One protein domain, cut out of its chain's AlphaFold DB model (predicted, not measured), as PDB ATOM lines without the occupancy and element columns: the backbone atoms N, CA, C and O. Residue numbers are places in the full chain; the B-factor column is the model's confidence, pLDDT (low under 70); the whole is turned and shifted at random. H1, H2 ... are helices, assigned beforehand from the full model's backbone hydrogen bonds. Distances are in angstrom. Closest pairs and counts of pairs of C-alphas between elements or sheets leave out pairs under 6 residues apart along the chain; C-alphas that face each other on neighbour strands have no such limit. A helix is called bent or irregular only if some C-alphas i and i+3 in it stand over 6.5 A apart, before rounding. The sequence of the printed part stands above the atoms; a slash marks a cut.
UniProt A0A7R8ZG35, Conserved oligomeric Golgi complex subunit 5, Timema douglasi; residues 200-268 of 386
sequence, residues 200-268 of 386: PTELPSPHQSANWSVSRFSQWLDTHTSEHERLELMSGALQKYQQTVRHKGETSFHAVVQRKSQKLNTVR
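What this domain is: This is residues 200 to 268 of the 386 residues of the protein "Conserved oligomeric Golgi complex subunit 5" of Timema douglasi (UniProt A0A7R8ZG35). The model shows an open zigzag of three helices, H2, H3 and H4, with the long helix H3 as its slanting beam and few contacts between the parts. H2 lies off the beginning of H3, the very short helix H1 packs on part of H3 on the same side, and H4 crosses near H3 on the other side, with the last residues, 262 to 268, sticking out. The printed part has 69 residues with four named helices, in the order H1, H2, H3, H4, and no named strand; its class is all helix. It is only just loose, close to compact, with a radius of gyration of the C-alphas of 13.6 A, and the C-alphas span 37 by 27 by 17 A.

How they stand to each other: H1, residues 206 to 209, touches H3, residues 227 to 247, which takes part with residues 233 to 240 alone; the closest C-alphas are those of Pro 206 and Met 234, 5.2 A apart. H1 is close to H2, residues 214 to 223, but not clearly touching it, the closest C-alphas, those of His 207 and Phe 217, being 5.8 A apart. H2 and H3 are close but not clearly touching, with the C-alphas of Leu 221 and Arg 230 closest at 7.3 A; they run opposite ways at a steep tilt of 41 degrees. H3 and H4, residues 255 to 264, are close but not clearly touching, with the C-alphas of Leu 238 and Val 257 closest at 7.0 A; they stand about perpendicular, at 81 degrees. H4 is apart from H1 and from H2. Every O i to N i+4 pair is within hydrogen-bond range in H2, 16 of 17 are in H3, and 2 of 6 in H4, which has 2 of 7 O i to N i+3 pairs within range; H1 is too short for an O i to N i+4 pair.

Where its parts are: H1 begins at C-alpha 206 at (10.710, 42.929, 4.498). H2 is 14.7 A from first to last C-alpha. H3 is 30.4 A long, from C-alpha 227 at (21.673, 43.172, 13.631) to C-alpha 247. H4 is 15.2 A long, ends at C-alpha 264 at (20.104, 24.507, 5.398), and is irregular, but only just: C-alphas 256 and 259 are 6.8 A apart.

The domain as a whole: The two C-alphas farthest apart, those of Thr 223 and Gly 249, are 38.7 A from each other. The printed part has no cut. The links H1 to H2 and H2 to H3 are tight, and H3 to H4 is a short link. Residues 222 to 228 also stand free. The mean pLDDT of the printed part is 76.3, and residues 249 to 268 are under 70.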
ATOM      1  N   PRO A 200      13.395  38.862  -7.500       83.62
ATOM      2  CA  PRO A 200      12.295  38.776  -8.457       83.62
ATOM      3  C   PRO A 200      11.014  39.352  -7.850       83.62
ATOM      4  O   PRO A 200      10.854  39.317  -6.629       83.62
ATOM      5  N   THR A 201      10.109  39.903  -8.662       82.56
ATOM      6  CA  THR A 201       8.928  40.678  -8.224       82.56
ATOM      7  C   THR A 201       8.080  39.990  -7.156       82.56
ATOM      8  O   THR A 201       7.566  40.654  -6.258       82.56
ATOM      9  N   GLU A 202       8.024  38.662  -7.182       85.31
ATOM     10  CA  GLU A 202       7.258  37.819  -6.263       85.31
ATOM     11  C   GLU A 202       7.884  37.729  -4.866       85.31
ATOM     12  O   GLU A 202       7.206  37.305  -3.933       85.31
ATOM     13  N   LEU A 203       9.160  38.097  -4.701       88.00
ATOM     14  CA  LEU A 203       9.807  38.244  -3.400       88.00
ATOM     15  C   LEU A 203       9.350  39.572  -2.773       88.00
ATOM     16  O   LEU A 203       9.794  40.630  -3.228       88.00
ATOM     17  N   PRO A 204       8.484  39.560  -1.745       88.88
ATOM     18  CA  PRO A 204       8.116  40.782  -1.046       88.88
ATOM     19  C   PRO A 204       9.313  41.353  -0.285       88.88
ATOM     20  O   PRO A 204      10.115  40.622   0.301       88.88
ATOM     21  N   SER A 205       9.388  42.679  -0.221       91.75
ATOM     22  CA  SER A 205      10.328  43.368   0.665       91.75
ATOM     23  C   SER A 205      10.005  43.053   2.138       91.75
ATOM     24  O   SER A 205       8.858  42.703   2.451       91.75
ATOM     25  N   PRO A 206      10.952  43.214   3.079       93.19
ATOM     26  CA  PRO A 206      10.710  42.929   4.498       93.19
ATOM     27  C   PRO A 206       9.484  43.647   5.076       93.19
ATOM     28  O   PRO A 206       8.619  43.011   5.677       93.19
ATOM     29  N   HIS A 207       9.341  44.944   4.796       93.62
ATOM     30  CA  HIS A 207       8.186  45.735   5.229       93.62
ATOM     31  C   HIS A 207       6.867  45.253   4.606       93.62
ATOM     32  O   HIS A 207       5.863  45.147   5.303       93.62
ATOM     33  N   GLN A 208       6.871  44.869   3.324       92.56
ATOM     34  CA  GLN A 208       5.692  44.314   2.644       92.56
ATOM     35  C   GLN A 208       5.283  42.966   3.246       92.56
ATOM     36  O   GLN A 208       4.099  42.696   3.424       92.56
ATOM     37  N   SER A 209       6.254  42.127   3.616       90.88
ATOM     38  CA  SER A 209       5.990  40.829   4.250       90.88
ATOM     39  C   SER A 209       5.310  40.965   5.609       90.88
ATOM     40  O   SER A 209       4.466  40.132   5.941       90.88
ATOM     41  N   ALA A 210       5.656  42.020   6.350       91.50
ATOM     42  CA  ALA A 210       5.083  42.375   7.645       91.50
ATOM     43  C   ALA A 210       3.828  43.271   7.551       91.50
ATOM     44  O   ALA A 210       3.278  43.650   8.584       91.50
ATOM     45  N   ASN A 211       3.357  43.608   6.340       93.62
ATOM     46  CA  ASN A 211       2.264  44.559   6.095       93.62
ATOM     47  C   ASN A 211       2.504  45.947   6.727       93.62
ATOM     48  O   ASN A 211       1.602  46.548   7.314       93.62
ATOM     49  N   TRP A 212       3.731  46.457   6.639       95.56
ATOM     50  CA  TRP A 212       4.117  47.777   7.136       95.56
ATOM     51  C   TRP A 212       4.370  48.758   5.993       95.56
ATOM     52  O   TRP A 212       4.843  48.381   4.920       95.56
ATOM     53  N   SER A 213       4.106  50.041   6.253       94.12
ATOM     54  CA  SER A 213       4.584  51.122   5.391       94.12
ATOM     55  C   SER A 213       6.109  51.251   5.480       94.12
ATOM     56  O   SER A 213       6.726  50.839   6.468       94.12
ATOM     57  N   VAL A 214       6.720  51.867   4.465       93.75
ATOM     58  CA  VAL A 214       8.165  52.160   4.454       93.75
ATOM     59  C   VAL A 214       8.562  53.010   5.666       93.75
ATOM     60  O   VAL A 214       9.551  52.699   6.326       93.75
ATOM     61  N   SER A 215       7.763  54.023   6.018       92.00
ATOM     62  CA  SER A 215       8.011  54.881   7.185       92.00
ATOM     63  C   SER A 215       7.968  54.098   8.499       92.00
ATOM     64  O   SER A 215       8.888  54.214   9.303       92.00
ATOM     65  N   ARG A 216       6.963  53.225   8.695       94.50
ATOM     66  CA  ARG A 216       6.879  52.371   9.893       94.50
ATOM     67  C   ARG A 216       8.074  51.424   9.990       94.50
ATOM     68  O   ARG A 216       8.593  51.201  11.077       94.50
ATOM     69  N   PHE A 217       8.512  50.865   8.863       95.56
ATOM     70  CA  PHE A 217       9.692  50.008   8.833       95.56
ATOM     71  C   PHE A 217      10.981  50.780   9.143       95.56
ATOM     72  O   PHE A 217      11.814  50.278   9.890       95.56
ATOM     73  N   SER A 218      11.126  52.008   8.633       94.94
ATOM     74  CA  SER A 218      12.256  52.882   8.975       94.94
ATOM     75  C   SER A 218      12.299  53.167  10.480       94.94
ATOM     76  O   SER A 218      13.316  52.908  11.114       94.94
ATOM     77  N   GLN A 219      11.171  53.561  11.075       94.12
ATOM     78  CA  GLN A 219      11.064  53.782  12.522       94.12
ATOM     79  C   GLN A 219      11.380  52.520  13.334       94.12
ATOM     80  O   GLN A 219      12.051  52.589  14.360       94.12
ATOM     81  N   TRP A 220      10.935  51.349  12.869       96.25
ATOM     82  CA  TRP A 220      11.272  50.080  13.510       96.25
ATOM     83  C   TRP A 220      12.782  49.800  13.470       96.25
ATOM     84  O   TRP A 220      13.345  49.353  14.467       96.25
ATOM     85  N   LEU A 221      13.467  50.116  12.365       95.06
ATOM     86  CA  LEU A 221      14.926  49.982  12.276       95.06
ATOM     87  C   LEU A 221      15.667  50.917  13.240       95.06
ATOM     88  O   LEU A 221      16.779  50.586  13.645       95.06
ATOM     89  N   ASP A 222      15.084  52.056  13.614       93.75
ATOM     90  CA  ASP A 222      15.686  52.969  14.592       93.75
ATOM     91  C   ASP A 222      15.618  52.436  16.016       93.75
ATOM     92  O   ASP A 222      16.578  52.573  16.770       93.75
ATOM     93  N   THR A 223      14.509  51.791  16.375       95.06
ATOM     94  CA  THR A 223      14.310  51.245  17.723       95.06
ATOM     95  C   THR A 223      14.980  49.886  17.929       95.06
ATOM     96  O   THR A 223      15.260  49.521  19.067       95.06
ATOM     97  N   HIS A 224      15.310  49.171  16.850       93.19
ATOM     98  CA  HIS A 224      15.933  47.847  16.904       93.19
ATOM     99  C   HIS A 224      17.312  47.894  16.245       93.19
ATOM    100  O   HIS A 224      17.464  47.656  15.046       93.19
ATOM    101  N   THR A 225      18.338  48.247  17.023       90.25
ATOM    102  CA  THR A 225      19.729  48.392  16.550       90.25
ATOM    103  C   THR A 225      20.480  47.065  16.436       90.25
ATOM    104  O   THR A 225      21.519  47.006  15.776       90.25
ATOM    105  N   SER A 226      19.948  45.995  17.036       93.94
ATOM    106  CA  SER A 226      20.513  44.648  16.962       93.94
ATOM    107  C   SER A 226      20.449  44.102  15.537       93.94
ATOM    108  O   SER A 226      19.373  43.914  14.967       93.94
ATOM    109  N   GLU A 227      21.611  43.787  14.961       92.38
ATOM    110  CA  GLU A 227      21.673  43.172  13.631       92.38
ATOM    111  C   GLU A 227      20.982  41.805  13.602       92.38
ATOM    112  O   GLU A 227      20.341  41.479  12.607       92.38
ATOM    113  N   HIS A 228      21.046  41.034  14.693       92.25
ATOM    114  CA  HIS A 228      20.362  39.745  14.790       92.25
ATOM    115  C   HIS A 228      18.854  39.898  14.569       92.25
ATOM    116  O   HIS A 228      18.277  39.231  13.715       92.25
ATOM    117  N   GLU A 229      18.228  40.824  15.292       93.88
ATOM    118  CA  GLU A 229      16.786  41.061  15.222       93.88
ATOM    119  C   GLU A 229      16.351  41.587  13.849       93.88
ATOM    120  O   GLU A 229      15.370  41.120  13.262       93.88
ATOM    121  N   ARG A 230      17.129  42.513  13.273       94.62
ATOM    122  CA  ARG A 230      16.903  43.001  11.906       94.62
ATOM    123  C   ARG A 230      16.951  41.863  10.889       94.62
ATOM    124  O   ARG A 230      16.085  41.775  10.017       94.62
ATOM    125  N   LEU A 231      17.948  40.984  10.995       93.94
ATOM    126  CA  LEU A 231      18.109  39.836  10.105       93.94
ATOM    127  C   LEU A 231      17.018  38.782  10.312       93.94
ATOM    128  O   LEU A 231      16.610  38.144   9.340       93.94
ATOM    129  N   GLU A 232      16.524  38.602  11.532       91.69
ATOM    130  CA  GLU A 232      15.412  37.704  11.840       91.69
ATOM    131  C   GLU A 232      14.127  38.158  11.136       91.69
ATOM    132  O   GLU A 232      13.529  37.382  10.382       91.69
ATOM    133  N   LEU A 233      13.771  39.444  11.247       92.50
ATOM    134  CA  LEU A 233      12.616  40.007  10.543       92.50
ATOM    135  C   LEU A 233      12.748  39.843   9.020       92.50
ATOM    136  O   LEU A 233      11.824  39.374   8.348       92.50
ATOM    137  N   MET A 234      13.916  40.169   8.458       92.88
ATOM    138  CA  MET A 234      14.176  40.010   7.020       92.88
ATOM    139  C   MET A 234      14.161  38.539   6.578       92.88
ATOM    140  O   MET A 234      13.792  38.222   5.445       92.88
ATOM    141  N   SER A 235      14.525  37.615   7.469       88.50
ATOM    142  CA  SER A 235      14.476  36.177   7.205       88.50
ATOM    143  C   SER A 235      13.051  35.671   7.014       88.50
ATOM    144  O   SER A 235      12.848  34.807   6.159       88.50
ATOM    145  N   GLY A 236      12.074  36.243   7.723       86.06
ATOM    146  CA  GLY A 236      10.657  35.924   7.540       86.06
ATOM    147  C   GLY A 236      10.164  36.192   6.112       86.06
ATOM    148  O   GLY A 236       9.456  35.367   5.533       86.06
ATOM    149  N   ALA A 237      10.610  37.289   5.488       87.81
ATOM    150  CA  ALA A 237      10.275  37.608   4.097       87.81
ATOM    151  C   ALA A 237      10.817  36.561   3.105       87.81
ATOM    152  O   ALA A 237      10.094  36.088   2.224       87.81
ATOM    153  N   LEU A 238      12.071  36.133   3.295       87.94
ATOM    154  CA  LEU A 238      12.695  35.089   2.472       87.94
ATOM    155  C   LEU A 238      11.998  33.731   2.637       87.94
ATOM    156  O   LEU A 238      11.792  33.022   1.653       87.94
ATOM    157  N   GLN A 239      11.608  33.372   3.864       86.06
ATOM    158  CA  GLN A 239      10.887  32.127   4.145       86.06
ATOM    159  C   GLN A 239       9.503  32.108   3.482       86.06
ATOM    160  O   GLN A 239       9.133  31.107   2.866       86.06
ATOM    161  N   LYS A 240       8.762  33.224   3.535       82.44
ATOM    162  CA  LYS A 240       7.454  33.368   2.874       82.44
ATOM    163  C   LYS A 240       7.559  33.193   1.355       82.44
ATOM    164  O   LYS A 240       6.748  32.492   0.744       82.44
ATOM    165  N   TYR A 241       8.591  33.770   0.739       83.00
ATOM    166  CA  TYR A 241       8.874  33.545  -0.678       83.00
ATOM    167  C   TYR A 241       9.230  32.083  -0.971       83.00
ATOM    168  O   TYR A 241       8.664  31.492  -1.886       83.00
ATOM    169  N   GLN A 242      10.086  31.456  -0.158       81.81
ATOM    170  CA  GLN A 242      10.444  30.043  -0.326       81.81
ATOM    171  C   GLN A 242       9.213  29.123  -0.279       81.81
ATOM    172  O   GLN A 242       9.107  28.199  -1.086       81.81
ATOM    173  N   GLN A 243       8.272  29.375   0.634       81.94
ATOM    174  CA  GLN A 243       7.004  28.641   0.712       81.94
ATOM    175  C   GLN A 243       6.147  28.846  -0.543       81.94
ATOM    176  O   GLN A 243       5.585  27.885  -1.064       81.94
ATOM    177  N   THR A 244       6.102  30.075  -1.064       80.00
ATOM    178  CA  THR A 244       5.360  30.418  -2.286       80.00
ATOM    179  C   THR A 244       5.917  29.681  -3.508       80.00
ATOM    180  O   THR A 244       5.151  29.090  -4.263       80.00
ATOM    181  N   VAL A 245       7.244  29.655  -3.677       78.62
ATOM    182  CA  VAL A 245       7.929  28.928  -4.766       78.62
ATOM    183  C   VAL A 245       7.669  27.422  -4.666       78.62
ATOM    184  O   VAL A 245       7.294  26.790  -5.651       78.62
ATOM    185  N   ARG A 246       7.768  26.853  -3.455       78.19
ATOM    186  CA  ARG A 246       7.469  25.431  -3.207       78.19
ATOM    187  C   ARG A 246       6.022  25.071  -3.543       78.19
ATOM    188  O   ARG A 246       5.791  24.029  -4.145       78.19
ATOM    189  N   HIS A 247       5.062  25.923  -3.189       73.00
ATOM    190  CA  HIS A 247       3.648  25.703  -3.508       73.00
ATOM    191  C   HIS A 247       3.373  25.785  -5.019       73.00
ATOM    192  O   HIS A 247       2.472  25.118  -5.520       73.00
ATOM    193  N   LYS A 248       4.142  26.589  -5.761       74.88
ATOM    194  CA  LYS A 248       4.040  26.690  -7.226       74.88
ATOM    195  C   LYS A 248       4.701  25.524  -7.974       74.88
ATOM    196  O   LYS A 248       4.553  25.439  -9.187       74.88
ATOM    197  N   GLY A 249       5.405  24.626  -7.278       60.38
ATOM    198  CA  GLY A 249       6.100  23.490  -7.892       60.38
ATOM    199  C   GLY A 249       7.380  23.869  -8.649       60.38
ATOM    200  O   GLY A 249       7.940  23.037  -9.360       60.38
ATOM    201  N   GLU A 250       7.862  25.104  -8.500       64.25
ATOM    202  CA  GLU A 250       9.101  25.573  -9.120       64.25
ATOM    203  C   GLU A 250      10.316  25.070  -8.320       64.25
ATOM    204  O   GLU A 250      10.395  25.226  -7.099       64.25
ATOM    205  N   THR A 251      11.284  24.449  -9.001       52.44
ATOM    206  CA  THR A 251      12.500  23.883  -8.381       52.44
ATOM    207  C   THR A 251      13.702  24.829  -8.428       52.44
ATOM    208  O   THR A 251      14.692  24.606  -7.728       52.44
ATOM    209  N   SER A 252      13.624  25.909  -9.210       50.34
ATOM    210  CA  SER A 252      14.674  26.919  -9.341       50.34
ATOM    211  C   SER A 252      14.371  28.141  -8.475       50.34
ATOM    212  O   SER A 252      13.498  28.944  -8.795       50.34
ATOM    213  N   PHE A 253      15.115  28.319  -7.383       55.91
ATOM    214  CA  PHE A 253      15.073  29.566  -6.614       55.91
ATOM    215  C   PHE A 253      15.879  30.658  -7.333       55.91
ATOM    216  O   PHE A 253      16.869  30.357  -7.996       55.91
ATOM    217  N   HIS A 254      15.521  31.930  -7.164       55.38
ATOM    218  CA  HIS A 254      16.373  33.037  -7.611       55.38
ATOM    219  C   HIS A 254      17.716  33.035  -6.854       55.38
ATOM    220  O   HIS A 254      17.750  32.669  -5.676       55.38
ATOM    221  N   ALA A 255      18.815  33.474  -7.485       55.53
ATOM    222  CA  ALA A 255      20.175  33.429  -6.917       55.53
ATOM    223  C   ALA A 255      20.278  34.063  -5.511       55.53
ATOM    224  O   ALA A 255      20.940  33.530  -4.622       55.53
ATOM    225  N   VAL A 256      19.519  35.142  -5.275       56.44
ATOM    226  CA  VAL A 256      19.389  35.830  -3.971       56.44
ATOM    227  C   VAL A 256      18.880  34.898  -2.850       56.44
ATOM    228  O   VAL A 256      19.244  35.066  -1.690       56.44
ATOM    229  N   VAL A 257      18.067  33.890  -3.178       52.81
ATOM    230  CA  VAL A 257      17.422  32.969  -2.222       52.81
ATOM    231  C   VAL A 257      18.108  31.596  -2.180       52.81
ATOM    232  O   VAL A 257      18.122  30.954  -1.126       52.81
ATOM    233  N   GLN A 258      18.742  31.155  -3.276       44.19
ATOM    234  CA  GLN A 258      19.424  29.851  -3.370       44.19
ATOM    235  C   GLN A 258      20.455  29.621  -2.250       44.19
ATOM    236  O   GLN A 258      20.541  28.520  -1.698       44.19
ATOM    237  N   ARG A 259      21.192  30.661  -1.841       47.72
ATOM    238  CA  ARG A 259      22.308  30.526  -0.890       47.72
ATOM    239  C   ARG A 259      21.880  30.216   0.553       47.72
ATOM    240  O   ARG A 259      22.627  29.548   1.266       47.72
ATOM    241  N   LYS A 260      20.665  30.601   0.979       41.16
ATOM    242  CA  LYS A 260      20.098  30.120   2.259       41.16
ATOM    243  C   LYS A 260      19.757  28.631   2.198       41.16
ATOM    244  O   LYS A 260      19.929  27.929   3.190       41.16
ATOM    245  N   SER A 261      19.311  28.136   1.043       31.50
ATOM    246  CA  SER A 261      18.894  26.738   0.892       31.50
ATOM    247  C   SER A 261      20.075  25.760   0.808       31.50
ATOM    248  O   SER A 261      19.935  24.621   1.244       31.50
ATOM    249  N   GLN A 262      21.246  26.195   0.322       30.61
ATOM    250  CA  GLN A 262      22.461  25.365   0.291       30.61
ATOM    251  C   GLN A 262      23.075  25.126   1.681       30.61
ATOM    252  O   GLN A 262      23.592  24.042   1.922       30.61
ATOM    253  N   LYS A 263      22.973  26.085   2.617       33.91
ATOM    254  CA  LYS A 263      23.442  25.897   4.006       33.91
ATOM    255  C   LYS A 263      22.424  25.211   4.930       33.91
ATOM    256  O   LYS A 263      22.822  24.704   5.972       33.91
ATOM    257  N   LEU A 264      21.136  25.155   4.570       32.56
ATOM    258  CA  LEU A 264      20.104  24.507   5.398       32.56
ATOM    259  C   LEU A 264      20.027  22.978   5.237       32.56
ATOM    260  O   LEU A 264      19.505  22.313   6.124       32.56
ATOM    261  N   ASN A 265      20.531  22.411   4.136       29.53
ATOM    262  CA  ASN A 265      20.492  20.957   3.911       29.53
ATOM    263  C   ASN A 265      21.666  20.193   4.553       29.53
ATOM    264  O   ASN A 265      21.678  18.966   4.511       29.53
ATOM    265  N   THR A 266      22.634  20.888   5.157       30.47
ATOM    266  CA  THR A 266      23.826  20.268   5.769       30.47
ATOM    267  C   THR A 266      24.029  20.605   7.243       30.47
ATOM    268  O   THR A 266      24.977  20.105   7.835       30.47
ATOM    269  N   VAL A 267      23.170  21.421   7.861       31.08
ATOM    270  CA  VAL A 267      23.348  21.854   9.257       31.08
ATOM    271  C   VAL A 267      22.074  21.567  10.040       31.08
ATOM    272  O   VAL A 267      20.996  22.043   9.674       31.08
ATOM    273  N   ARG A 268      22.171  20.758  11.104       27.89
ATOM    274  CA  ARG A 268      21.025  20.502  11.984       27.89
ATOM    275  C   ARG A 268      20.711  21.784  12.767       27.89
ATOM    276  O   ARG A 268      21.634  22.490  13.158       27.89
TER     277      ARG A 268